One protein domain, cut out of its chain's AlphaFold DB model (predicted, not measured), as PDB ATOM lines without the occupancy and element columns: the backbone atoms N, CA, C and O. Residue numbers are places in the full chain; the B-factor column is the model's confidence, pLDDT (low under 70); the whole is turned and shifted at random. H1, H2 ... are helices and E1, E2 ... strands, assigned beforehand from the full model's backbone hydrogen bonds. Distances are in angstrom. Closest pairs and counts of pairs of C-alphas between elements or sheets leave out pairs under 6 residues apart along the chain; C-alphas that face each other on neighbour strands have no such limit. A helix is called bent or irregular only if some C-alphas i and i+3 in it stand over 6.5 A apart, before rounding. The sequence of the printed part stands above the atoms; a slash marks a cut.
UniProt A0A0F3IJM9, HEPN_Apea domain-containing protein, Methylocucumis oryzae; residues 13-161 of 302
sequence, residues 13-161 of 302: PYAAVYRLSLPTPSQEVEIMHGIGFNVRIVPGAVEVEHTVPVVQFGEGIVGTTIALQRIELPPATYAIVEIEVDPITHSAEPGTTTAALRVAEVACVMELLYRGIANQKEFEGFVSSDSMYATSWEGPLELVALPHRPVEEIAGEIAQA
ATOM      1  N   PRO A  13     -56.096 -26.491  -5.350       88.56
ATOM      2  CA  PRO A  13     -55.535 -25.214  -5.743       88.56
ATOM      3  C   PRO A  13     -54.940 -25.301  -7.155       88.56
ATOM      4  O   PRO A  13     -54.200 -26.220  -7.510       88.56
ATOM      5  N   TYR A  14     -55.282 -24.315  -7.971       89.88
ATOM      6  CA  TYR A  14     -54.704 -24.033  -9.273       89.88
ATOM      7  C   TYR A  14     -53.964 -22.706  -9.172       89.88
ATOM      8  O   TYR A  14     -54.546 -21.715  -8.737       89.88
ATOM      9  N   ALA A  15     -52.699 -22.673  -9.565       92.62
ATOM     10  CA  ALA A  15     -51.871 -21.488  -9.450       92.62
ATOM     11  C   ALA A  15     -51.264 -21.101 -10.796       92.62
ATOM     12  O   ALA A  15     -50.935 -21.958 -11.619       92.62
ATOM     13  N   ALA A  16     -51.063 -19.804 -10.987       94.12
ATOM     14  CA  ALA A  16     -50.158 -19.269 -11.990       94.12
ATOM     15  C   ALA A  16     -49.140 -18.340 -11.334       94.12
ATOM     16  O   ALA A  16     -49.489 -17.547 -10.458       94.12
ATOM     17  N   VAL A  17     -47.888 -18.438 -11.779       94.94
ATOM     18  CA  VAL A  17     -46.768 -17.649 -11.263       94.94
ATOM     19  C   VAL A  17     -46.185 -16.815 -12.395       94.94
ATOM     20  O   VAL A  17     -45.744 -17.351 -13.415       94.94
ATOM     21  N   TYR A  18     -46.176 -15.499 -12.207       95.19
ATOM     22  CA  TYR A  18     -45.589 -14.540 -13.137       95.19
ATOM     23  C   TYR A  18     -44.397 -13.858 -12.492       95.19
ATOM     24  O   TYR A  18     -44.522 -13.296 -11.404       95.19
ATOM     25  N   ARG A  19     -43.254 -13.844 -13.177       94.31
ATOM     26  CA  ARG A  19     -42.128 -12.999 -12.786       94.31
ATOM     27  C   ARG A  19     -42.468 -11.550 -13.110       94.31
ATOM     28  O   ARG A  19     -42.869 -11.241 -14.234       94.31
ATOM     29  N   LEU A  20     -42.322 -10.674 -12.119       93.75
ATOM     30  CA  LEU A  20     -42.615  -9.258 -12.242       93.75
ATOM     31  C   LEU A  20     -41.362  -8.425 -12.478       93.75
ATOM     32  O   LEU A  20     -40.341  -8.607 -11.815       93.75
ATOM     33  N   SER A  21     -41.480  -7.428 -13.352       92.38
ATOM     34  CA  SER A  21     -40.449  -6.401 -13.561       92.38
ATOM     35  C   SER A  21     -40.519  -5.301 -12.492       92.38
ATOM     36  O   SER A  21     -40.602  -4.117 -12.805       92.38
ATOM     37  N   LEU A  22     -40.524  -5.694 -11.214       91.31
ATOM     38  CA  LEU A  22     -40.610  -4.804 -10.053       91.31
ATOM     39  C   LEU A  22     -39.433  -5.019  -9.092       91.31
ATOM     40  O   LEU A  22     -38.933  -6.144  -8.992       91.31
ATOM     41  N   PRO A  23     -39.033  -3.991  -8.317       90.62
ATOM     42  CA  PRO A  23     -38.152  -4.181  -7.169       90.62
ATOM     43  C   PRO A  23     -38.722  -5.223  -6.203       90.62
ATOM     44  O   PRO A  23     -39.935  -5.298  -6.017       90.62
ATOM     45  N   THR A  24     -37.847  -6.003  -5.574       90.44
ATOM     46  CA  THR A  24     -38.250  -7.014  -4.591       90.44
ATOM     47  C   THR A  24     -38.821  -6.336  -3.345       90.44
ATOM     48  O   THR A  24     -38.096  -5.562  -2.710       90.44
ATOM     49  N   PRO A  25     -40.095  -6.585  -2.980       91.19
ATOM     50  CA  PRO A  25     -40.655  -6.029  -1.757       91.19
ATOM     51  C   PRO A  25     -39.981  -6.650  -0.527       91.19
ATOM     52  O   PRO A  25     -39.378  -7.719  -0.591       91.19
ATOM     53  N   SER A  26     -40.067  -5.981   0.620       90.75
ATOM     54  CA  SER A  26     -39.484  -6.508   1.869       90.75
ATOM     55  C   SER A  26     -40.276  -7.682   2.458       90.75
ATOM     56  O   SER A  26     -39.734  -8.467   3.233       90.75
ATOM     57  N   GLN A  27     -41.549  -7.799   2.081       93.62
ATOM     58  CA  GLN A  27     -42.497  -8.802   2.549       93.62
ATOM     59  C   GLN A  27     -43.532  -9.100   1.457       93.62
ATOM     60  O   GLN A  27     -43.595  -8.406   0.443       93.62
ATOM     61  N   GLU A  28     -44.336 -10.138   1.668       94.94
ATOM     62  CA  GLU A  28     -45.487 -10.446   0.821       94.94
ATOM     63  C   GLU A  28     -46.514  -9.301   0.843       94.94
ATOM     64  O   GLU A  28     -46.811  -8.735   1.897       94.94
ATOM     65  N   VAL A  29     -47.054  -8.969  -0.331       96.38
ATOM     66  CA  VAL A  29     -48.084  -7.943  -0.514       96.38
ATOM     67  C   VAL A  29     -49.327  -8.598  -1.106       96.38
ATOM     68  O   VAL A  29     -49.336  -9.002  -2.269       96.38
ATOM     69  N   GLU A  30     -50.390  -8.695  -0.313       97.19
ATOM     70  CA  GLU A  30     -51.691  -9.165  -0.790       97.19
ATOM     71  C   GLU A  30     -52.323  -8.109  -1.712       97.19
ATOM     72  O   GLU A  30     -52.433  -6.938  -1.351       97.19
ATOM     73  N   ILE A  31     -52.726  -8.517  -2.919       96.31
ATOM     74  CA  ILE A  31     -53.454  -7.662  -3.868       96.31
ATOM     75  C   ILE A  31     -54.957  -7.855  -3.677       96.31
ATOM     76  O   ILE A  31     -55.715  -6.890  -3.615       96.31
ATOM     77  N   MET A  32     -55.414  -9.106  -3.650       95.75
ATOM     78  CA  MET A  32     -56.837  -9.414  -3.580       95.75
ATOM     79  C   MET A  32     -57.059 -10.796  -2.983       95.75
ATOM     80  O   MET A  32     -56.554 -11.781  -3.515       95.75
ATOM     81  N   HIS A  33     -57.900 -10.862  -1.956       94.38
ATOM     82  CA  HIS A  33     -58.349 -12.104  -1.344       94.38
ATOM     83  C   HIS A  33     -59.867 -12.262  -1.487       94.38
ATOM     84  O   HIS A  33     -60.640 -11.331  -1.251       94.38
ATOM     85  N   GLY A  34     -60.308 -13.449  -1.891       89.75
ATOM     86  CA  GLY A  34     -61.708 -13.812  -2.053       89.75
ATOM     87  C   GLY A  34     -61.933 -15.306  -1.841       89.75
ATOM     88  O   GLY A  34     -60.998 -16.088  -1.690       89.75
ATOM     89  N   ILE A  35     -63.199 -15.726  -1.836       86.94
ATOM     90  CA  ILE A  35     -63.561 -17.132  -1.612       86.94
ATOM     91  C   ILE A  35     -63.001 -17.989  -2.754       86.94
ATOM     92  O   ILE A  35     -63.536 -17.969  -3.863       86.94
ATOM     93  N   GLY A  36     -61.947 -18.755  -2.466       88.56
ATOM     94  CA  GLY A  36     -61.260 -19.601  -3.439       88.56
ATOM     95  C   GLY A  36     -60.465 -18.838  -4.496       88.56
ATOM     96  O   GLY A  36     -60.284 -19.341  -5.602       88.56
ATOM     97  N   PHE A  37     -60.035 -17.614  -4.196       93.50
ATOM     98  CA  PHE A  37     -59.253 -16.787  -5.107       93.50
ATOM     99  C   PHE A  37     -58.295 -15.898  -4.321       93.50
ATOM    100  O   PHE A  37     -58.730 -15.149  -3.451       93.50
ATOM    101  N   ASN A  38     -57.011 -15.945  -4.650       95.50
ATOM    102  CA  ASN A  38     -55.994 -15.133  -4.005       95.50
ATOM    103  C   ASN A  38     -55.001 -14.597  -5.042       95.50
ATOM    104  O   ASN A  38     -54.585 -15.313  -5.952       95.50
ATOM    105  N   VAL A  39     -54.633 -13.326  -4.917       97.12
ATOM    106  CA  VAL A  39     -53.605 -12.679  -5.734       97.12
ATOM    107  C   VAL A  39     -52.653 -11.956  -4.807       97.12
ATOM    108  O   VAL A  39     -53.073 -11.110  -4.016       97.12
ATOM    109  N   ARG A  40     -51.362 -12.244  -4.944       96.81
ATOM    110  CA  ARG A  40     -50.314 -11.685  -4.089       96.81
ATOM    111  C   ARG A  40     -49.023 -11.455  -4.854       96.81
ATOM    112  O   ARG A  40     -48.748 -12.147  -5.834       96.81
ATOM    113  N   ILE A  41     -48.238 -10.488  -4.393       96.00
ATOM    114  CA  ILE A  41     -46.858 -10.274  -4.819       96.00
ATOM    115  C   ILE A  41     -45.940 -10.829  -3.738       96.00
ATOM    116  O   ILE A  41     -46.006 -10.394  -2.590       96.00
ATOM    117  N   VAL A  42     -45.071 -11.764  -4.105       94.31
ATOM    118  CA  VAL A  42     -44.117 -12.381  -3.183       94.31
ATOM    119  C   VAL A  42     -42.681 -12.001  -3.555       94.31
ATOM    120  O   VAL A  42     -42.341 -11.958  -4.744       94.31
ATOM    121  N   PRO A  43     -41.829 -11.696  -2.562       93.12
ATOM    122  CA  PRO A  43     -40.406 -11.505  -2.782       93.12
ATOM    123  C   PRO A  43     -39.631 -12.821  -2.732       93.12
ATOM    124  O   PRO A  43     -39.987 -13.748  -2.010       93.12
ATOM    125  N   GLY A  44     -38.486 -12.846  -3.408       88.56
ATOM    126  CA  GLY A  44     -37.516 -13.926  -3.280       88.56
ATOM    127  C   GLY A  44     -37.795 -15.085  -4.227       88.56
ATOM    128  O   GLY A  44     -38.357 -14.895  -5.300       88.56
ATOM    129  N   ALA A  45     -37.285 -16.262  -3.879       85.00
ATOM    130  CA  ALA A  45     -37.425 -17.470  -4.688       85.00
ATOM    131  C   ALA A  45     -38.807 -18.109  -4.482       85.00
ATOM    132  O   ALA A  45     -39.356 -18.044  -3.383       85.00
ATOM    133  N   VAL A  46     -39.339 -18.757  -5.523       85.38
ATOM    134  CA  VAL A  46     -40.640 -19.444  -5.487       85.38
ATOM    135  C   VAL A  46     -40.465 -20.892  -5.930       85.38
ATOM    136  O   VAL A  46     -39.967 -21.153  -7.016       85.38
ATOM    137  N   GLU A  47     -40.899 -21.837  -5.107       81.81
ATOM    138  CA  GLU A  47     -41.067 -23.239  -5.482       81.81
ATOM    139  C   GLU A  47     -42.529 -23.532  -5.807       81.81
ATOM    140  O   GLU A  47     -43.443 -22.994  -5.180       81.81
ATOM    141  N   VAL A  48     -42.739 -24.417  -6.771       83.31
ATOM    142  CA  VAL A  48     -44.053 -24.934  -7.114       83.31
ATOM    143  C   VAL A  48     -43.989 -26.451  -7.170       83.31
ATOM    144  O   VAL A  48     -43.278 -27.025  -7.995       83.31
ATOM    145  N   GLU A  49     -44.760 -27.110  -6.312       84.56
ATOM    146  CA  GLU A  49     -44.968 -28.552  -6.374       84.56
ATOM    147  C   GLU A  49     -46.283 -28.845  -7.098       84.56
ATOM    148  O   GLU A  49     -47.344 -28.356  -6.713       84.56
ATOM    149  N   HIS A  50     -46.213 -29.635  -8.166       80.56
ATOM    150  CA  HIS A  50     -47.359 -29.946  -9.007       80.56
ATOM    151  C   HIS A  50     -47.401 -31.422  -9.383       80.56
ATOM    152  O   HIS A  50     -46.389 -32.119  -9.453       80.56
ATOM    153  N   THR A  51     -48.603 -31.916  -9.654       74.19
ATOM    154  CA  THR A  51     -48.802 -33.296 -10.097       74.19
ATOM    155  C   THR A  51     -48.611 -33.408 -11.604       74.19
ATOM    156  O   THR A  51     -49.254 -32.676 -12.362       74.19
ATOM    157  N   VAL A  52     -47.802 -34.370 -12.049       74.44
ATOM    158  CA  VAL A  52     -47.645 -34.723 -13.464       74.44
ATOM    159  C   VAL A  52     -48.063 -36.167 -13.733       74.44
ATOM    160  O   VAL A  52     -47.727 -37.065 -12.953       74.44
ATOM    161  N   PRO A  53     -48.794 -36.429 -14.833       70.81
ATOM    162  CA  PRO A  53     -49.067 -37.790 -15.259       70.81
ATOM    163  C   PRO A  53     -47.780 -38.417 -15.804       70.81
ATOM    164  O   PRO A  53     -47.202 -37.943 -16.782       70.81
ATOM    165  N   VAL A  54     -47.342 -39.509 -15.186       76.56
ATOM    166  CA  VAL A  54     -46.211 -40.318 -15.643       76.56
ATOM    167  C   VAL A  54     -46.757 -41.575 -16.297       76.56
ATOM    168  O   VAL A  54     -47.325 -42.450 -15.634       76.56
ATOM    169  N   VAL A  55     -46.583 -41.654 -17.616       78.44
ATOM    170  CA  VAL A  55     -46.908 -42.849 -18.394       78.44
ATOM    171  C   VAL A  55     -45.788 -43.865 -18.198       78.44
ATOM    172  O   VAL A  55     -44.636 -43.611 -18.544       78.44
ATOM    173  N   GLN A  56     -46.132 -45.013 -17.629       73.19
ATOM    174  CA  GLN A  56     -45.229 -46.141 -17.474       73.19
ATOM    175  C   GLN A  56     -45.473 -47.125 -18.617       73.19
ATOM    176  O   GLN A  56     -46.589 -47.618 -18.801       73.19
ATOM    177  N   PHE A  57     -44.417 -47.412 -19.377       71.44
ATOM    178  CA  PHE A  57     -44.420 -48.440 -20.411       71.44
ATOM    179  C   PHE A  57     -43.731 -49.694 -19.862       71.44
ATOM    180  O   PHE A  57     -42.535 -49.663 -19.579       71.44
ATOM    181  N   GLY A  58     -44.485 -50.781 -19.696       76.00
ATOM    182  CA  GLY A  58     -43.965 -52.109 -19.351       76.00
ATOM    183  C   GLY A  58     -44.350 -53.154 -20.403       76.00
ATOM    184  O   GLY A  58     -45.182 -52.880 -21.269       76.00
ATOM    185  N   GLU A  59     -43.763 -54.356 -20.335       67.62
ATOM    186  CA  GLU A  59     -44.130 -55.475 -21.219       67.62
ATOM    187  C   GLU A  59     -45.631 -55.793 -21.085       67.62
ATOM    188  O   GLU A  59     -46.078 -56.422 -20.129       67.62
ATOM    189  N   GLY A  60     -46.428 -55.310 -22.042       65.50
ATOM    190  CA  GLY A  60     -47.865 -55.576 -22.137       65.50
ATOM    191  C   GLY A  60     -48.792 -54.691 -21.292       65.50
ATOM    192  O   GLY A  60     -50.002 -54.897 -21.356       65.50
ATOM    193  N   ILE A  61     -48.287 -53.704 -20.538       60.75
ATOM    194  CA  ILE A  61     -49.121 -52.797 -19.725       60.75
ATOM    195  C   ILE A  61     -48.709 -51.342 -19.967       60.75
ATOM    196  O   ILE A  61     -47.557 -50.963 -19.754       60.75
ATOM    197  N   VAL A  62     -49.680 -50.520 -20.375       63.06
ATOM    198  CA  VAL A  62     -49.582 -49.056 -20.335       63.06
ATOM    199  C   VAL A  62     -50.315 -48.593 -19.079       63.06
ATOM    200  O   VAL A  62     -51.540 -48.673 -19.008       63.06
ATOM    201  N   GLY A  63     -49.560 -48.159 -18.070       71.69
ATOM    202  CA  GLY A  63     -50.094 -47.588 -16.834       71.69
ATOM    203  C   GLY A  63     -49.901 -46.074 -16.804       71.69
ATOM    204  O   GLY A  63     -48.904 -45.569 -17.313       71.69
ATOM    205  N   THR A  64     -50.831 -45.333 -16.201       65.88
ATOM    206  CA  THR A  64     -50.615 -43.917 -15.855       65.88
ATOM    207  C   THR A  64     -50.538 -43.803 -14.341       65.88
ATOM    208  O   THR A  64     -51.466 -44.198 -13.640       65.88
ATOM    209  N   THR A  65     -49.424 -43.279 -13.844       77.38
ATOM    210  CA  THR A  65     -49.220 -42.946 -12.428       77.38
ATOM    211  C   THR A  65     -49.173 -41.431 -12.267       77.38
ATOM    212  O   THR A  65     -48.920 -40.717 -13.234       77.38
ATOM    213  N   ILE A  66     -49.438 -40.926 -11.064       73.25
ATOM    214  CA  ILE A  66     -49.250 -39.509 -10.741       73.25
ATOM    215  C   ILE A  66     -47.921 -39.392 -10.000       73.25
ATOM    216  O   ILE A  66     -47.722 -40.078  -8.999       73.25
ATOM    217  N   ALA A  67     -47.026 -38.538 -10.489       75.00
ATOM    218  CA  ALA A  67     -45.825 -38.146  -9.763       75.00
ATOM    219  C   ALA A  67     -45.940 -36.691  -9.310       75.00
ATOM    220  O   ALA A  67     -46.603 -35.880  -9.957       75.00
ATOM    221  N   LEU A  68     -45.275 -36.368  -8.204       79.81
ATOM    222  CA  LEU A  68     -45.052 -34.991  -7.789       79.81
ATOM    223  C   LEU A  68     -43.777 -34.495  -8.469       79.81
ATOM    224  O   LEU A  68     -42.723 -35.122  -8.356       79.81
ATOM    225  N   GLN A  69     -43.896 -33.395  -9.199       83.25
ATOM    226  CA  GLN A  69     -42.782 -32.663  -9.774       83.25
ATOM    227  C   GLN A  69     -42.634 -31.336  -9.033       83.25
ATOM    228  O   GLN A  69     -43.614 -30.669  -8.713       83.25
ATOM    229  N   ARG A  70     -41.384 -30.962  -8.778       86.56
ATOM    230  CA  ARG A  70     -41.002 -29.712  -8.131       86.56
ATOM    231  C   ARG A  70     -40.332 -28.799  -9.153       86.56
ATOM    232  O   ARG A  70     -39.444 -29.248  -9.879       86.56
ATOM    233  N   ILE A  71     -40.775 -27.548  -9.218       83.44
ATOM    234  CA  ILE A  71     -40.187 -26.475 -10.026       83.44
ATOM    235  C   ILE A  71     -39.645 -25.418  -9.069       83.44
ATOM    236  O   ILE A  71     -40.356 -24.984  -8.170       83.44
ATOM    237  N   GLU A  72     -38.409 -24.985  -9.287       84.62
ATOM    238  CA  GLU A  72     -37.738 -23.960  -8.488       84.62
ATOM    239  C   GLU A  72     -37.514 -22.712  -9.351       84.62
ATOM    240  O   GLU A  72     -36.974 -22.807 -10.455       84.62
ATOM    241  N   LEU A  73     -37.942 -21.544  -8.865       84.25
ATOM    242  CA  LEU A  73     -37.805 -20.248  -9.533       84.25
ATOM    243  C   LEU A  73     -36.795 -19.359  -8.775       84.25
ATOM    244  O   LEU A  73     -36.769 -19.374  -7.538       84.25
ATOM    245  N   PRO A  74     -35.950 -18.580  -9.479       83.75
ATOM    246  CA  PRO A  74     -34.875 -17.791  -8.866       83.75
ATOM    247  C   PRO A  74     -35.400 -16.627  -8.002       83.75
ATOM    248  O   PRO A  74     -36.572 -16.293  -8.070       83.75
ATOM    249  N   PRO A  75     -34.563 -15.949  -7.194       87.19
ATOM    250  CA  PRO A  75     -34.990 -14.747  -6.485       87.19
ATOM    251  C   PRO A  75     -35.459 -13.649  -7.444       87.19
ATOM    252  O   PRO A  75     -34.686 -13.137  -8.256       87.19
ATOM    253  N   ALA A  76     -36.725 -13.266  -7.335       90.06
ATOM    254  CA  ALA A  76     -37.284 -12.143  -8.067       90.06
ATOM    255  C   ALA A  76     -38.471 -11.558  -7.294       90.06
ATOM    256  O   ALA A  76     -38.660 -11.802  -6.102       90.06
ATOM    257  N   THR A  77     -39.258 -10.750  -7.983       93.00
ATOM    258  CA  THR A  77     -40.589 -10.361  -7.536       93.00
ATOM    259  C   THR A  77     -41.575 -11.186  -8.341       93.00
ATOM    260  O   THR A  77     -41.487 -11.181  -9.565       93.00
ATOM    261  N   TYR A  78     -42.495 -11.896  -7.695       94.94
ATOM    262  CA  TYR A  78     -43.467 -12.745  -8.386       94.94
ATOM    263  C   TYR A  78     -44.891 -12.324  -8.067       94.94
ATOM    264  O   TYR A  78     -45.189 -12.031  -6.917       94.94
ATOM    265  N   ALA A  79     -45.780 -12.343  -9.059       96.75
ATOM    266  CA  ALA A  79     -47.216 -12.396  -8.825       96.75
ATOM    267  C   ALA A  79     -47.657 -13.857  -8.812       96.75
ATOM    268  O   ALA A  79     -47.406 -14.590  -9.772       96.75
ATOM    269  N   ILE A  80     -48.354 -14.253  -7.753       95.81
ATOM    270  CA  ILE A  80     -49.001 -15.555  -7.642       95.81
ATOM    271  C   ILE A  80     -50.510 -15.335  -7.712       95.81
ATOM    272  O   ILE A  80     -51.063 -14.543  -6.947       95.81
ATOM    273  N   VAL A  81     -51.163 -16.026  -8.648       96.44
ATOM    274  CA  VAL A  81     -52.622 -16.072  -8.800       96.44
ATOM    275  C   VAL A  81     -53.087 -17.476  -8.443       96.44
ATOM    276  O   VAL A  81     -52.879 -18.401  -9.220       96.44
ATOM    277  N   GLU A  82     -53.711 -17.626  -7.284       94.88
ATOM    278  CA  GLU A  82     -54.237 -18.883  -6.749       94.88
ATOM    279  C   GLU A  82     -55.761 -18.920  -6.892       94.88
ATOM    280  O   GLU A  82     -56.466 -17.954  -6.593       94.88
ATOM    281  N   ILE A  83     -56.283 -20.044  -7.372       94.06
ATOM    282  CA  ILE A  83     -57.702 -20.275  -7.625       94.06
ATOM    283  C   ILE A  83     -58.044 -21.667  -7.113       94.06
ATOM    284  O   ILE A  83     -57.460 -22.657  -7.541       94.06
ATOM    285  N   GLU A  84     -59.020 -21.767  -6.227       91.75
ATOM    286  CA  GLU A  84     -59.564 -23.053  -5.825       91.75
ATOM    287  C   GLU A  84     -60.502 -23.581  -6.906       91.75
ATOM    288  O   GLU A  84     -61.496 -22.947  -7.271       91.75
ATOM    289  N   VAL A  85     -60.197 -24.774  -7.400       88.31
ATOM    290  CA  VAL A  85     -60.976 -25.449  -8.431       88.31
ATOM    291  C   VAL A  85     -61.670 -26.655  -7.818       88.31
ATOM    292  O   VAL A  85     -61.065 -27.424  -7.073       88.31
ATOM    293  N   ASP A  86     -62.947 -26.835  -8.144       84.62
ATOM    294  CA  ASP A  86     -63.668 -28.069  -7.846       84.62
ATOM    295  C   ASP A  86     -63.363 -29.093  -8.961       84.62
ATOM    296  O   ASP A  86     -63.734 -28.869 -10.118       84.62
ATOM    297  N   PRO A  87     -62.647 -30.193  -8.663       67.50
ATOM    298  CA  PRO A  87     -62.258 -31.185  -9.659       67.50
ATOM    299  C   PRO A  87     -63.430 -32.055 -10.131       67.50
ATOM    300  O   PRO A  87     -63.311 -32.719 -11.160       67.50
ATOM    301  N   ILE A  88     -64.546 -32.077  -9.392       67.12
ATOM    302  CA  ILE A  88     -65.695 -32.972  -9.616       67.12
ATOM    303  C   ILE A  88     -66.884 -32.188 -10.197       67.12
ATOM    304  O   ILE A  88     -68.021 -32.660 -10.209       67.12
ATOM    305  N   THR A  89     -66.672 -30.988 -10.740       59.25
ATOM    306  CA  THR A  89     -67.762 -30.296 -11.429       59.25
ATOM    307  C   THR A  89     -68.230 -31.108 -12.635       59.25
ATOM    308  O   THR A  89     -67.543 -31.190 -13.649       59.25
ATOM    309  N   HIS A  90     -69.454 -31.640 -12.558       53.44
ATOM    310  CA  HIS A  90     -70.199 -32.217 -13.684       53.44
ATOM    311  C   HIS A  90     -70.626 -31.159 -14.731       53.44
ATOM    312  O   HIS A  90     -71.527 -31.405 -15.534       53.44
ATOM    313  N   SER A  91     -70.038 -29.957 -14.708       57.50
ATOM    314  CA  SER A  91     -70.310 -28.896 -15.677       57.50
ATOM    315  C   SER A  91     -69.674 -29.200 -17.031       57.50
ATOM    316  O   SER A  91     -68.652 -29.872 -17.123       57.50
ATOM    317  N   ALA A  92     -70.264 -28.646 -18.094       55.12
ATOM    318  CA  ALA A  92     -69.732 -28.747 -19.454       55.12
ATOM    319  C   ALA A  92     -68.342 -28.092 -19.620       55.12
ATOM    320  O   ALA A  92     -67.621 -28.417 -20.561       55.12
ATOM    321  N   GLU A  93     -67.963 -27.183 -18.716       61.72
ATOM    322  CA  GLU A  93     -66.651 -26.538 -18.696       61.72
ATOM    323  C   GLU A  93     -65.782 -27.131 -17.575       61.72
ATOM    324  O   GLU A  93     -66.215 -27.130 -16.419       61.72
ATOM    325  N   PRO A  94     -64.565 -27.623 -17.882       74.94
ATOM    326  CA  PRO A  94     -63.616 -28.065 -16.868       74.94
ATOM    327  C   PRO A  94     -63.199 -26.890 -15.980       74.94
ATOM    328  O   PRO A  94     -62.834 -25.835 -16.502       74.94
ATOM    329  N   GLY A  95     -63.165 -27.071 -14.657       82.44
ATOM    330  CA  GLY A  95     -62.765 -26.015 -13.718       82.44
ATOM    331  C   GLY A  95     -61.374 -25.411 -13.994       82.44
ATOM    332  O   GLY A  95     -61.145 -24.233 -13.726       82.44
ATOM    333  N   THR A  96     -60.479 -26.163 -14.644       84.31
ATOM    334  CA  THR A  96     -59.187 -25.665 -15.154       84.31
ATOM    335  C   THR A  96     -59.333 -24.546 -16.178       84.31
ATOM    336  O   THR A  96     -58.535 -23.615 -16.193       84.31
ATOM    337  N   THR A  97     -60.356 -24.605 -17.032       88.38
ATOM    338  CA  THR A  97     -60.612 -23.582 -18.052       88.38
ATOM    339  C   THR A  97     -61.065 -22.287 -17.393       88.38
ATOM    340  O   THR A  97     -60.578 -21.213 -17.747       88.38
ATOM    341  N   THR A  98     -61.950 -22.378 -16.399       90.44
ATOM    342  CA  THR A  98     -62.374 -21.221 -15.606       90.44
ATOM    343  C   THR A  98     -61.193 -20.603 -14.862       90.44
ATOM    344  O   THR A  98     -61.044 -19.381 -14.872       90.44
ATOM    345  N   ALA A  99     -60.319 -21.435 -14.283       91.25
ATOM    346  CA  ALA A  99     -59.124 -20.965 -13.596       91.25
ATOM    347  C   ALA A  99     -58.149 -20.252 -14.551       91.25
ATOM    348  O   ALA A  99     -57.783 -19.107 -14.304       91.25
ATOM    349  N   ALA A 100     -57.827 -20.856 -15.697       91.69
ATOM    350  CA  ALA A 100     -56.959 -20.253 -16.712       91.69
ATOM    351  C   ALA A 100     -57.514 -18.921 -17.257       91.69
ATOM    352  O   ALA A 100     -56.777 -17.957 -17.468       91.69
ATOM    353  N   LEU A 101     -58.836 -18.820 -17.456       94.38
ATOM    354  CA  LEU A 101     -59.475 -17.558 -17.847       94.38
ATOM    355  C   LEU A 101     -59.315 -16.482 -16.772       94.38
ATOM    356  O   LEU A 101     -59.071 -15.322 -17.097       94.38
ATOM    357  N   ARG A 102     -59.436 -16.862 -15.500       95.31
ATOM    358  CA  ARG A 102     -59.278 -15.946 -14.372       95.31
ATOM    359  C   ARG A 102     -57.824 -15.503 -14.189       95.31
ATOM    360  O   ARG A 102     -57.582 -14.321 -13.966       95.31
ATOM    361  N   VAL A 103     -56.862 -16.406 -14.371       95.81
ATOM    362  CA  VAL A 103     -55.432 -16.072 -14.459       95.81
ATOM    363  C   VAL A 103     -55.193 -15.041 -15.563       95.81
ATOM    364  O   VAL A 103     -54.568 -14.006 -15.323       95.81
ATOM    365  N   ALA A 104     -55.754 -15.271 -16.754       96.62
ATOM    366  CA  ALA A 104     -55.614 -14.352 -17.876       96.62
ATOM    367  C   ALA A 104     -56.240 -12.973 -17.604       96.62
ATOM    368  O   ALA A 104     -55.662 -11.971 -18.021       96.62
ATOM    369  N   GLU A 105     -57.376 -12.892 -16.897       96.94
ATOM    370  CA  GLU A 105     -57.955 -11.613 -16.451       96.94
ATOM    371  C   GLU A 105     -56.958 -10.827 -15.591       96.94
ATOM    372  O   GLU A 105     -56.680  -9.666 -15.890       96.94
ATOM    373  N   VAL A 106     -56.405 -11.465 -14.553       97.69
ATOM    374  CA  VAL A 106     -55.494 -10.815 -13.599       97.69
ATOM    375  C   VAL A 106     -54.224 -10.345 -14.296       97.69
ATOM    376  O   VAL A 106     -53.881  -9.164 -14.228       97.69
ATOM    377  N   ALA A 107     -53.567 -11.238 -15.038       97.31
ATOM    378  CA  ALA A 107     -52.353 -10.906 -15.775       97.31
ATOM    379  C   ALA A 107     -52.605  -9.825 -16.838       97.31
ATOM    380  O   ALA A 107     -51.728  -9.007 -17.121       97.31
ATOM    381  N   CYS A 108     -53.798  -9.797 -17.445       97.94
ATOM    382  CA  CYS A 108     -54.162  -8.746 -18.386       97.94
ATOM    383  C   CYS A 108     -54.319  -7.405 -17.675       97.94
ATOM    384  O   CYS A 108     -53.761  -6.428 -18.153       97.94
ATOM    385  N   VAL A 109     -55.021  -7.338 -16.540       98.06
ATOM    386  CA  VAL A 109     -55.164  -6.093 -15.763       98.06
ATOM    387  C   VAL A 109     -53.801  -5.538 -15.353       98.06
ATOM    388  O   VAL A 109     -53.553  -4.349 -15.554       98.06
ATOM    389  N   MET A 110     -52.900  -6.396 -14.867       97.50
ATOM    390  CA  MET A 110     -51.520  -6.015 -14.554       97.50
ATOM    391  C   MET A 110     -50.822  -5.398 -15.776       97.50
ATOM    392  O   MET A 110     -50.317  -4.283 -15.695       97.50
ATOM    393  N   GLU A 111     -50.869  -6.074 -16.927       96.06
ATOM    394  CA  GLU A 111     -50.244  -5.613 -18.176       96.06
ATOM    395  C   GLU A 111     -50.852  -4.319 -18.731       96.06
ATOM    396  O   GLU A 111     -50.148  -3.525 -19.356       96.06
ATOM    397  N   LEU A 112     -52.159  -4.115 -18.543       96.88
ATOM    398  CA  LEU A 112     -52.854  -2.909 -18.985       96.88
ATOM    399  C   LEU A 112     -52.466  -1.705 -18.131       96.88
ATOM    400  O   LEU A 112     -52.320  -0.622 -18.690       96.88
ATOM    401  N   LEU A 113     -52.333  -1.869 -16.811       95.94
ATOM    402  CA  LEU A 113     -51.900  -0.800 -15.904       95.94
ATOM    403  C   LEU A 113     -50.410  -0.494 -16.062       95.94
ATOM    404  O   LEU A 113     -50.027   0.671 -16.123       95.94
ATOM    405  N   TYR A 114     -49.595  -1.542 -16.166       94.69
ATOM    406  CA  TYR A 114     -48.145  -1.458 -16.199       94.69
ATOM    407  C   TYR A 114     -47.603  -2.356 -17.304       94.69
ATOM    408  O   TYR A 114     -47.468  -3.572 -17.168       94.69
ATOM    409  N   ARG A 115     -47.261  -1.733 -18.427       92.56
ATOM    410  CA  ARG A 115     -46.707  -2.429 -19.583       92.56
ATOM    411  C   ARG A 115     -45.452  -3.223 -19.208       92.56
ATOM    412  O   ARG A 115     -44.481  -2.661 -18.715       92.56
ATOM    413  N   GLY A 116     -45.454  -4.515 -19.529       90.56
ATOM    414  CA  GLY A 116     -44.341  -5.430 -19.289       90.56
ATOM    415  C   GLY A 116     -44.187  -5.873 -17.836       90.56
ATOM    416  O   GLY A 116     -43.230  -6.580 -17.536       90.56
ATOM    417  N   ILE A 117     -45.106  -5.495 -16.937       94.38
ATOM    418  CA  ILE A 117     -44.991  -5.858 -15.523       94.38
ATOM    419  C   ILE A 117     -45.018  -7.367 -15.315       94.38
ATOM    420  O   ILE A 117     -44.293  -7.829 -14.456       94.38
ATOM    421  N   ALA A 118     -45.797  -8.119 -16.101       91.50
ATOM    422  CA  ALA A 118     -45.974  -9.569 -15.993       91.50
ATOM    423  C   ALA A 118     -45.669 -10.238 -17.345       91.50
ATOM    424  O   ALA A 118     -46.528 -10.878 -17.961       91.50
ATOM    425  N   ASN A 119     -44.462 -10.018 -17.867       81.00
ATOM    426  CA  ASN A 119     -44.058 -10.478 -19.200       81.00
ATOM    427  C   ASN A 119     -43.675 -11.966 -19.254       81.00
ATOM    428  O   ASN A 119     -43.809 -12.572 -20.315       81.00
ATOM    429  N   GLN A 120     -43.266 -12.567 -18.135       88.50
ATOM    430  CA  GLN A 120     -42.826 -13.960 -18.079       88.50
ATOM    431  C   GLN A 120     -43.718 -14.783 -17.145       88.50
ATOM    432  O   GLN A 120     -43.764 -14.554 -15.936       88.50
ATOM    433  N   LYS A 121     -44.435 -15.754 -17.722       92.81
ATOM    434  CA  LYS A 121     -45.198 -16.761 -16.979       92.81
ATOM    435  C   LYS A 121     -44.306 -17.971 -16.739       92.81
ATOM    436  O   LYS A 121     -43.932 -18.646 -17.693       92.81
ATOM    437  N   GLU A 122     -43.981 -18.226 -15.483       92.12
ATOM    438  CA  GLU A 122     -43.058 -19.293 -15.087       92.12
ATOM    439  C   GLU A 122     -43.788 -20.615 -14.836       92.12
ATOM    440  O   GLU A 122     -43.249 -21.692 -15.080       92.12
ATOM    441  N   PHE A 123     -45.034 -20.537 -14.364       91.88
ATOM    442  CA  PHE A 123     -45.848 -21.705 -14.046       91.88
ATOM    443  C   PHE A 123     -47.340 -21.422 -14.233       91.88
ATOM    444  O   PHE A 123     -47.801 -20.307 -13.987       91.88
ATOM    445  N   GLU A 124     -48.096 -22.448 -14.625       91.00
ATOM    446  CA  GLU A 124     -49.560 -22.468 -14.607       91.00
ATOM    447  C   GLU A 124     -50.056 -23.923 -14.497       91.00
ATOM    448  O   GLU A 124     -49.763 -24.748 -15.365       91.00
ATOM    449  N   GLY A 125     -50.800 -24.258 -13.439       87.06
ATOM    450  CA  GLY A 125     -51.272 -25.626 -13.208       87.06
ATOM    451  C   GLY A 125     -51.811 -25.887 -11.801       87.06
ATOM    452  O   GLY A 125     -51.906 -24.987 -10.972       87.06
ATOM    453  N   PHE A 126     -52.177 -27.141 -11.529       85.12
ATOM    454  CA  PHE A 126     -52.560 -27.584 -10.184       85.12
ATOM    455  C   PHE A 126     -51.340 -27.690  -9.272       85.12
ATOM    456  O   PHE A 126     -50.306 -28.184  -9.714       85.12
ATOM    457  N   VAL A 127     -51.481 -27.292  -8.010       83.38
ATOM    458  CA  VAL A 127     -50.411 -27.376  -7.002       83.38
ATOM    459  C   VAL A 127     -50.812 -28.299  -5.847       83.38
ATOM    460  O   VAL A 127     -52.003 -28.490  -5.593       83.38
ATOM    461  N   SER A 128     -49.846 -28.930  -5.175       77.50
ATOM    462  CA  SER A 128     -50.109 -29.645  -3.917       77.50
ATOM    463  C   SER A 128     -50.218 -28.631  -2.769       77.50
ATOM    464  O   SER A 128     -49.574 -27.585  -2.789       77.50
ATOM    465  N   SER A 129     -51.085 -28.882  -1.788       61.81
ATOM    466  CA  SER A 129     -51.475 -27.884  -0.780       61.81
ATOM    467  C   SER A 129     -50.405 -27.551   0.276       61.81
ATOM    468  O   SER A 129     -50.655 -26.670   1.095       61.81
ATOM    469  N   ASP A 130     -49.235 -28.212   0.271       52.34
ATOM    470  CA  ASP A 130     -48.412 -28.360   1.488       52.34
ATOM    471  C   ASP A 130     -46.919 -27.933   1.383       52.34
ATOM    472  O   ASP A 130     -46.204 -28.038   2.382       52.34
ATOM    473  N   SER A 131     -46.408 -27.425   0.251       40.69
ATOM    474  CA  SER A 131     -44.946 -27.228   0.065       40.69
ATOM    475  C   SER A 131     -44.473 -25.760   0.071       40.69
ATOM    476  O   SER A 131     -44.972 -24.923  -0.678       40.69
ATOM    477  N   MET A 132     -43.477 -25.472   0.928       44.31
ATOM    478  CA  MET A 132     -42.731 -24.203   1.078       44.31
ATOM    479  C   MET A 132     -41.591 -24.033   0.047       44.31
ATOM    480  O   MET A 132     -41.075 -25.012  -0.475       44.31
ATOM    481  N   TYR A 133     -41.176 -22.773  -0.168       44.88
ATOM    482  CA  TYR A 133     -40.340 -22.237  -1.261       44.88
ATOM    483  C   TYR A 133     -38.796 -22.315  -1.069       44.88
ATOM    484  O   TYR A 133     -38.312 -21.909  -0.011       44.88
ATOM    485  N   ALA A 134     -38.012 -22.719  -2.094       31.45
ATOM    486  CA  ALA A 134     -36.544 -22.514  -2.237       31.45
ATOM    487  C   ALA A 134     -36.000 -22.723  -3.701       31.45
ATOM    488  O   ALA A 134     -36.780 -22.931  -4.615       31.45
ATOM    489  N   THR A 135     -34.671 -22.591  -3.927       37.00
ATOM    490  CA  THR A 135     -33.906 -21.890  -5.019       37.00
ATOM    491  C   THR A 135     -33.350 -22.644  -6.272       37.00
ATOM    492  O   THR A 135     -32.755 -23.691  -6.070       37.00
ATOM    493  N   SER A 136     -33.247 -21.997  -7.470       29.19
ATOM    494  CA  SER A 136     -32.067 -21.884  -8.426       29.19
ATOM    495  C   SER A 136     -32.491 -21.446  -9.877       29.19
ATOM    496  O   SER A 136     -33.647 -21.093 -10.044       29.19
ATOM    497  N   TRP A 137     -31.695 -21.488 -10.978       38.50
ATOM    498  CA  TRP A 137     -30.812 -20.444 -11.598       38.50
ATOM    499  C   TRP A 137     -31.342 -19.921 -12.979       38.50
ATOM    500  O   TRP A 137     -32.241 -20.517 -13.560       38.50
ATOM    501  N   GLU A 138     -30.780 -18.815 -13.504       41.94
ATOM    502  CA  GLU A 138     -31.404 -17.822 -14.422       41.94
ATOM    503  C   GLU A 138     -31.320 -18.029 -15.960       41.94
ATOM    504  O   GLU A 138     -30.332 -18.526 -16.502       41.94
ATOM    505  N   GLY A 139     -32.331 -17.492 -16.668       38.81
ATOM    506  CA  GLY A 139     -32.335 -17.167 -18.108       38.81
ATOM    507  C   GLY A 139     -32.408 -15.645 -18.383       38.81
ATOM    508  O   GLY A 139     -32.520 -14.859 -17.441       38.81
ATOM    509  N   PRO A 140     -32.322 -15.199 -19.655       40.22
ATOM    510  CA  PRO A 140     -32.154 -13.784 -20.014       40.22
ATOM    511  C   PRO A 140     -33.384 -12.919 -19.684       40.22
ATOM    512  O   PRO A 140     -34.518 -13.321 -19.923       40.22
ATOM    513  N   LEU A 141     -33.139 -11.710 -19.166       45.88
ATOM    514  CA  LEU A 141     -34.140 -10.812 -18.578       45.88
ATOM    515  C   LEU A 141     -34.439  -9.625 -19.510       45.88
ATOM    516  O   LEU A 141     -33.525  -8.895 -19.899       45.88
ATOM    517  N   GLU A 142     -35.706  -9.411 -19.868       47.03
ATOM    518  CA  GLU A 142     -36.134  -8.201 -20.584       47.03
ATOM    519  C   GLU A 142     -36.354  -7.072 -19.564       47.03
ATOM    520  O   GLU A 142     -37.269  -7.129 -18.745       47.03
ATOM    521  N   LEU A 143     -35.484  -6.058 -19.579       46.81
ATOM    522  CA  LEU A 143     -35.538  -4.938 -18.638       46.81
ATOM    523  C   LEU A 143     -36.483  -3.846 -19.157       46.81
ATOM    524  O   LEU A 143     -36.150  -3.124 -20.097       46.81
ATOM    525  N   VAL A 144     -37.642  -3.685 -18.515       57.72
ATOM    526  CA  VAL A 144     -38.524  -2.527 -18.720       57.72
ATOM    527  C   VAL A 144     -38.272  -1.518 -17.602       57.72
ATOM    528  O   VAL A 144     -38.450  -1.824 -16.426       57.72
ATOM    529  N   ALA A 145     -37.849  -0.302 -17.954       59.12
ATOM    530  CA  ALA A 145     -37.709   0.780 -16.987       59.12
ATOM    531  C   ALA A 145     -39.101   1.292 -16.581       59.12
ATOM    532  O   ALA A 145     -39.720   2.065 -17.312       59.12
ATOM    533  N   LEU A 146     -39.597   0.845 -15.429       65.56
ATOM    534  CA  LEU A 146     -40.791   1.403 -14.797       65.56
ATOM    535  C   LEU A 146     -40.401   2.584 -13.888       65.56
ATOM    536  O   LEU A 146     -39.311   2.572 -13.306       65.56
ATOM    537  N   PRO A 147     -41.256   3.614 -13.747       68.44
ATOM    538  CA  PRO A 147     -41.041   4.659 -12.752       68.44
ATOM    539  C   PRO A 147     -40.916   4.029 -11.359       68.44
ATOM    540  O   PRO A 147     -41.670   3.119 -11.017       68.44
ATOM    541  N   HIS A 148     -39.951   4.496 -10.562       76.44
ATOM    542  CA  HIS A 148     -39.719   3.963  -9.221       76.44
ATOM    543  C   HIS A 148     -40.918   4.289  -8.322       76.44
ATOM    544  O   HIS A 148     -41.068   5.423  -7.868       76.44
ATOM    545  N   ARG A 149     -41.780   3.295  -8.104       88.25
ATOM    546  CA  ARG A 149     -42.946   3.359  -7.220       88.25
ATOM    547  C   ARG A 149     -42.886   2.210  -6.209       88.25
ATOM    548  O   ARG A 149     -42.381   1.140  -6.563       88.25
ATOM    549  N   PRO A 150     -43.383   2.403  -4.975       92.56
ATOM    550  CA  PRO A 150     -43.531   1.318  -4.011       92.56
ATOM    551  C   PRO A 150     -44.410   0.192  -4.566       92.56
ATOM    552  O   PRO A 150     -45.421   0.446  -5.227       92.56
ATOM    553  N   VAL A 151     -44.045  -1.058  -4.275       93.06
ATOM    554  CA  VAL A 151     -44.789  -2.245  -4.736       93.06
ATOM    555  C   VAL A 151     -46.214  -2.242  -4.177       93.06
ATOM    556  O   VAL A 151     -47.145  -2.657  -4.859       93.06
ATOM    557  N   GLU A 152     -46.402  -1.708  -2.973       95.44
ATOM    558  CA  GLU A 152     -47.686  -1.588  -2.284       95.44
ATOM    559  C   GLU A 152     -48.646  -0.637  -3.009       95.44
ATOM    560  O   GLU A 152     -49.848  -0.887  -3.069       95.44
ATOM    561  N   GLU A 153     -48.120   0.435  -3.605       95.56
ATOM    562  CA  GLU A 153     -48.916   1.379  -4.391       95.56
ATOM    563  C   GLU A 153     -49.400   0.724  -5.692       95.56
ATOM    564  O   GLU A 153     -50.585   0.785  -6.027       95.56
ATOM    565  N   ILE A 154     -48.496   0.020  -6.380       95.31
ATOM    566  CA  ILE A 154     -48.801  -0.756  -7.588       95.31
ATOM    567  C   ILE A 154     -49.840  -1.843  -7.279       95.31
ATOM    568  O   ILE A 154     -50.820  -1.990  -8.011       95.31
ATOM    569  N   ALA A 155     -49.657  -2.577  -6.180       96.31
ATOM    570  CA  ALA A 155     -50.592  -3.595  -5.714       96.31
ATOM    571  C   ALA A 155     -51.983  -3.004  -5.436       96.31
ATOM    572  O   ALA A 155     -52.982  -3.579  -5.870       96.31
ATOM    573  N   GLY A 156     -52.055  -1.834  -4.791       97.56
ATOM    574  CA  GLY A 156     -53.309  -1.126  -4.527       97.56
ATOM    575  C   GLY A 156     -54.063  -0.722  -5.798       97.56
ATOM    576  O   GLY A 156     -55.281  -0.895  -5.876       97.56
ATOM    577  N   GLU A 157     -53.361  -0.248  -6.830       97.19
ATOM    578  CA  GLU A 157     -53.980   0.071  -8.124       97.19
ATOM    579  C   GLU A 157     -54.481  -1.177  -8.861       97.19
ATOM    580  O   GLU A 157     -55.580  -1.167  -9.425       97.19
ATOM    581  N   ILE A 158     -53.711  -2.272  -8.828       97.44
ATOM    582  CA  ILE A 158     -54.142  -3.559  -9.392       97.44
ATOM    583  C   ILE A 158     -55.392  -4.052  -8.654       97.44
ATOM    584  O   ILE A 158     -56.367  -4.437  -9.301       97.44
ATOM    585  N   ALA A 159     -55.404  -3.995  -7.320       97.94
ATOM    586  CA  ALA A 159     -56.546  -4.384  -6.497       97.94
ATOM    587  C   ALA A 159     -57.802  -3.578  -6.858       97.94
ATOM    588  O   ALA A 159     -58.876  -4.145  -7.073       97.94
ATOM    589  N   GLN A 160     -57.661  -2.257  -7.007       97.94
ATOM    590  CA  GLN A 160     -58.751  -1.381  -7.424       97.94
ATOM    591  C   GLN A 160     -59.272  -1.744  -8.821       97.94
ATOM    592  O   GLN A 160     -60.484  -1.834  -9.024       97.94
ATOM    593  N   ALA A 161     -58.382  -1.989  -9.784       97.62
ATOM    594  CA  ALA A 161     -58.766  -2.382 -11.137       97.62
ATOM    595  C   ALA A 161     -59.487  -3.739 -11.175       97.62
ATOM    596  O   ALA A 161     -60.485  -3.890 -11.884       97.62
TER     597      ALA A 161
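This is residues 13 to 161 of the 302 residues of the protein "HEPN_Apea domain-containing protein" of Methylocucumis oryzae (UniProt A0A0F3IJM9). What does the eye meet first? A twisted sheet of five strands is folded back on itself, with helices H1 and H2 over one face, and the long hairpin of E3 and E4 turns back past E5 and runs on as a two-stranded arm whose tip, residues 57 to 62, sticks out. A long stretch, residues 127 to 150, loops round the outside from E5 to H2. What are the parts and the size? The printed part has 149 residues, in the order E1, E2, E3, E4, H1, E5, H2, with the sheet order E2, E3, E4, E1, E5, antiparallel throughout, and the class is mixed, helices and strands. It is compact by its radius of gyration of the C-alphas, 17.1 A, yet elongated, spanning 61 by 37 by 25 A.

What stands beside the first strand? E1, residues 13 to 20, has E4, residues 61 to 85, as one antiparallel neighbour, with N 18 and O 79 within hydrogen-bond range at 2.9 A. Its other antiparallel neighbour is the edge strand E5, residues 120 to 126, with N 15 and O 125 at 2.8 A. How do the next strands pair? E2, residues 29 to 34, an edge strand, forms a hairpin with E3, residues 37 to 58, with N 31 and O 39 at 2.8 A. E3 and E4 are a hairpin too, with N 40 and O 80 at 3.1 A and N 56 and O 63 at 2.8 A. E2, E3 and E4 make a meander, each strand the antiparallel neighbour of the one before, and with E1, the neighbour of E4, they make a Greek key. How is the sheet folded? It is a folded sheet, bent back into two leaves: E2 and E3 face E1 and E5, with 20 pairs of C-alphas within 11 A and E4 as the hinge. E3 bends by 125 degrees at residue 40 and E4 by 147 degrees at residue 82; the closest C-alphas of E3 and E5 are those of His 50 and Phe 126, 5.8 A apart. Where are the helices? H1, residues 95 to 113, is on the sheet at a height of 9.1 A, over E4 and E1, with the C-alphas of Ala 16 and Val 103 the closest to E1 at 6.6 A. H2, residues 151 to 161, is on the same face at a height of 8.7 A, over E2, its closest C-alphas there being those of Ile 31 and Ala 159, 5.2 A apart. H1 touches H2 with residues 109 to 113 alone, at a steep tilt of 64 degrees, opposite ways, the closest C-alphas being those of Met 110 and Ile 158, 6.3 A apart; in both helices every O i to N i+4 pair is within hydrogen-bond range.

Where does the first strand lie? E1 begins with C-alpha 13 at (-55.535, -25.214, -5.743) and is 21.5 A long. Which elements are longest? E3 measures 41.0 A, E4 31.9 A and H1 27.5 A from first to last C-alpha; C-alpha 58, the last of E3, is at (-43.965, -52.109, -19.351). Where does the last element end? H2 ends with C-alpha 161 at (-58.766, -2.382, -11.137). E4, H1 and E5 form a split strand-helix-strand unit, two strands running the same way with E1 between them, and its crossover is left-handed.

How far does it reach? The two C-alphas farthest apart are those of Gly 60 and His 148, 61.5 A. Is the printed part continuous? It has no cut; E5 to H2 is a long link of 24 residues. Where is confidence low? The mean pLDDT of the printed part is 82.0, and 31 residues are under 70: residues 59 to 62, 64, 87 to 93 and 129 to 147.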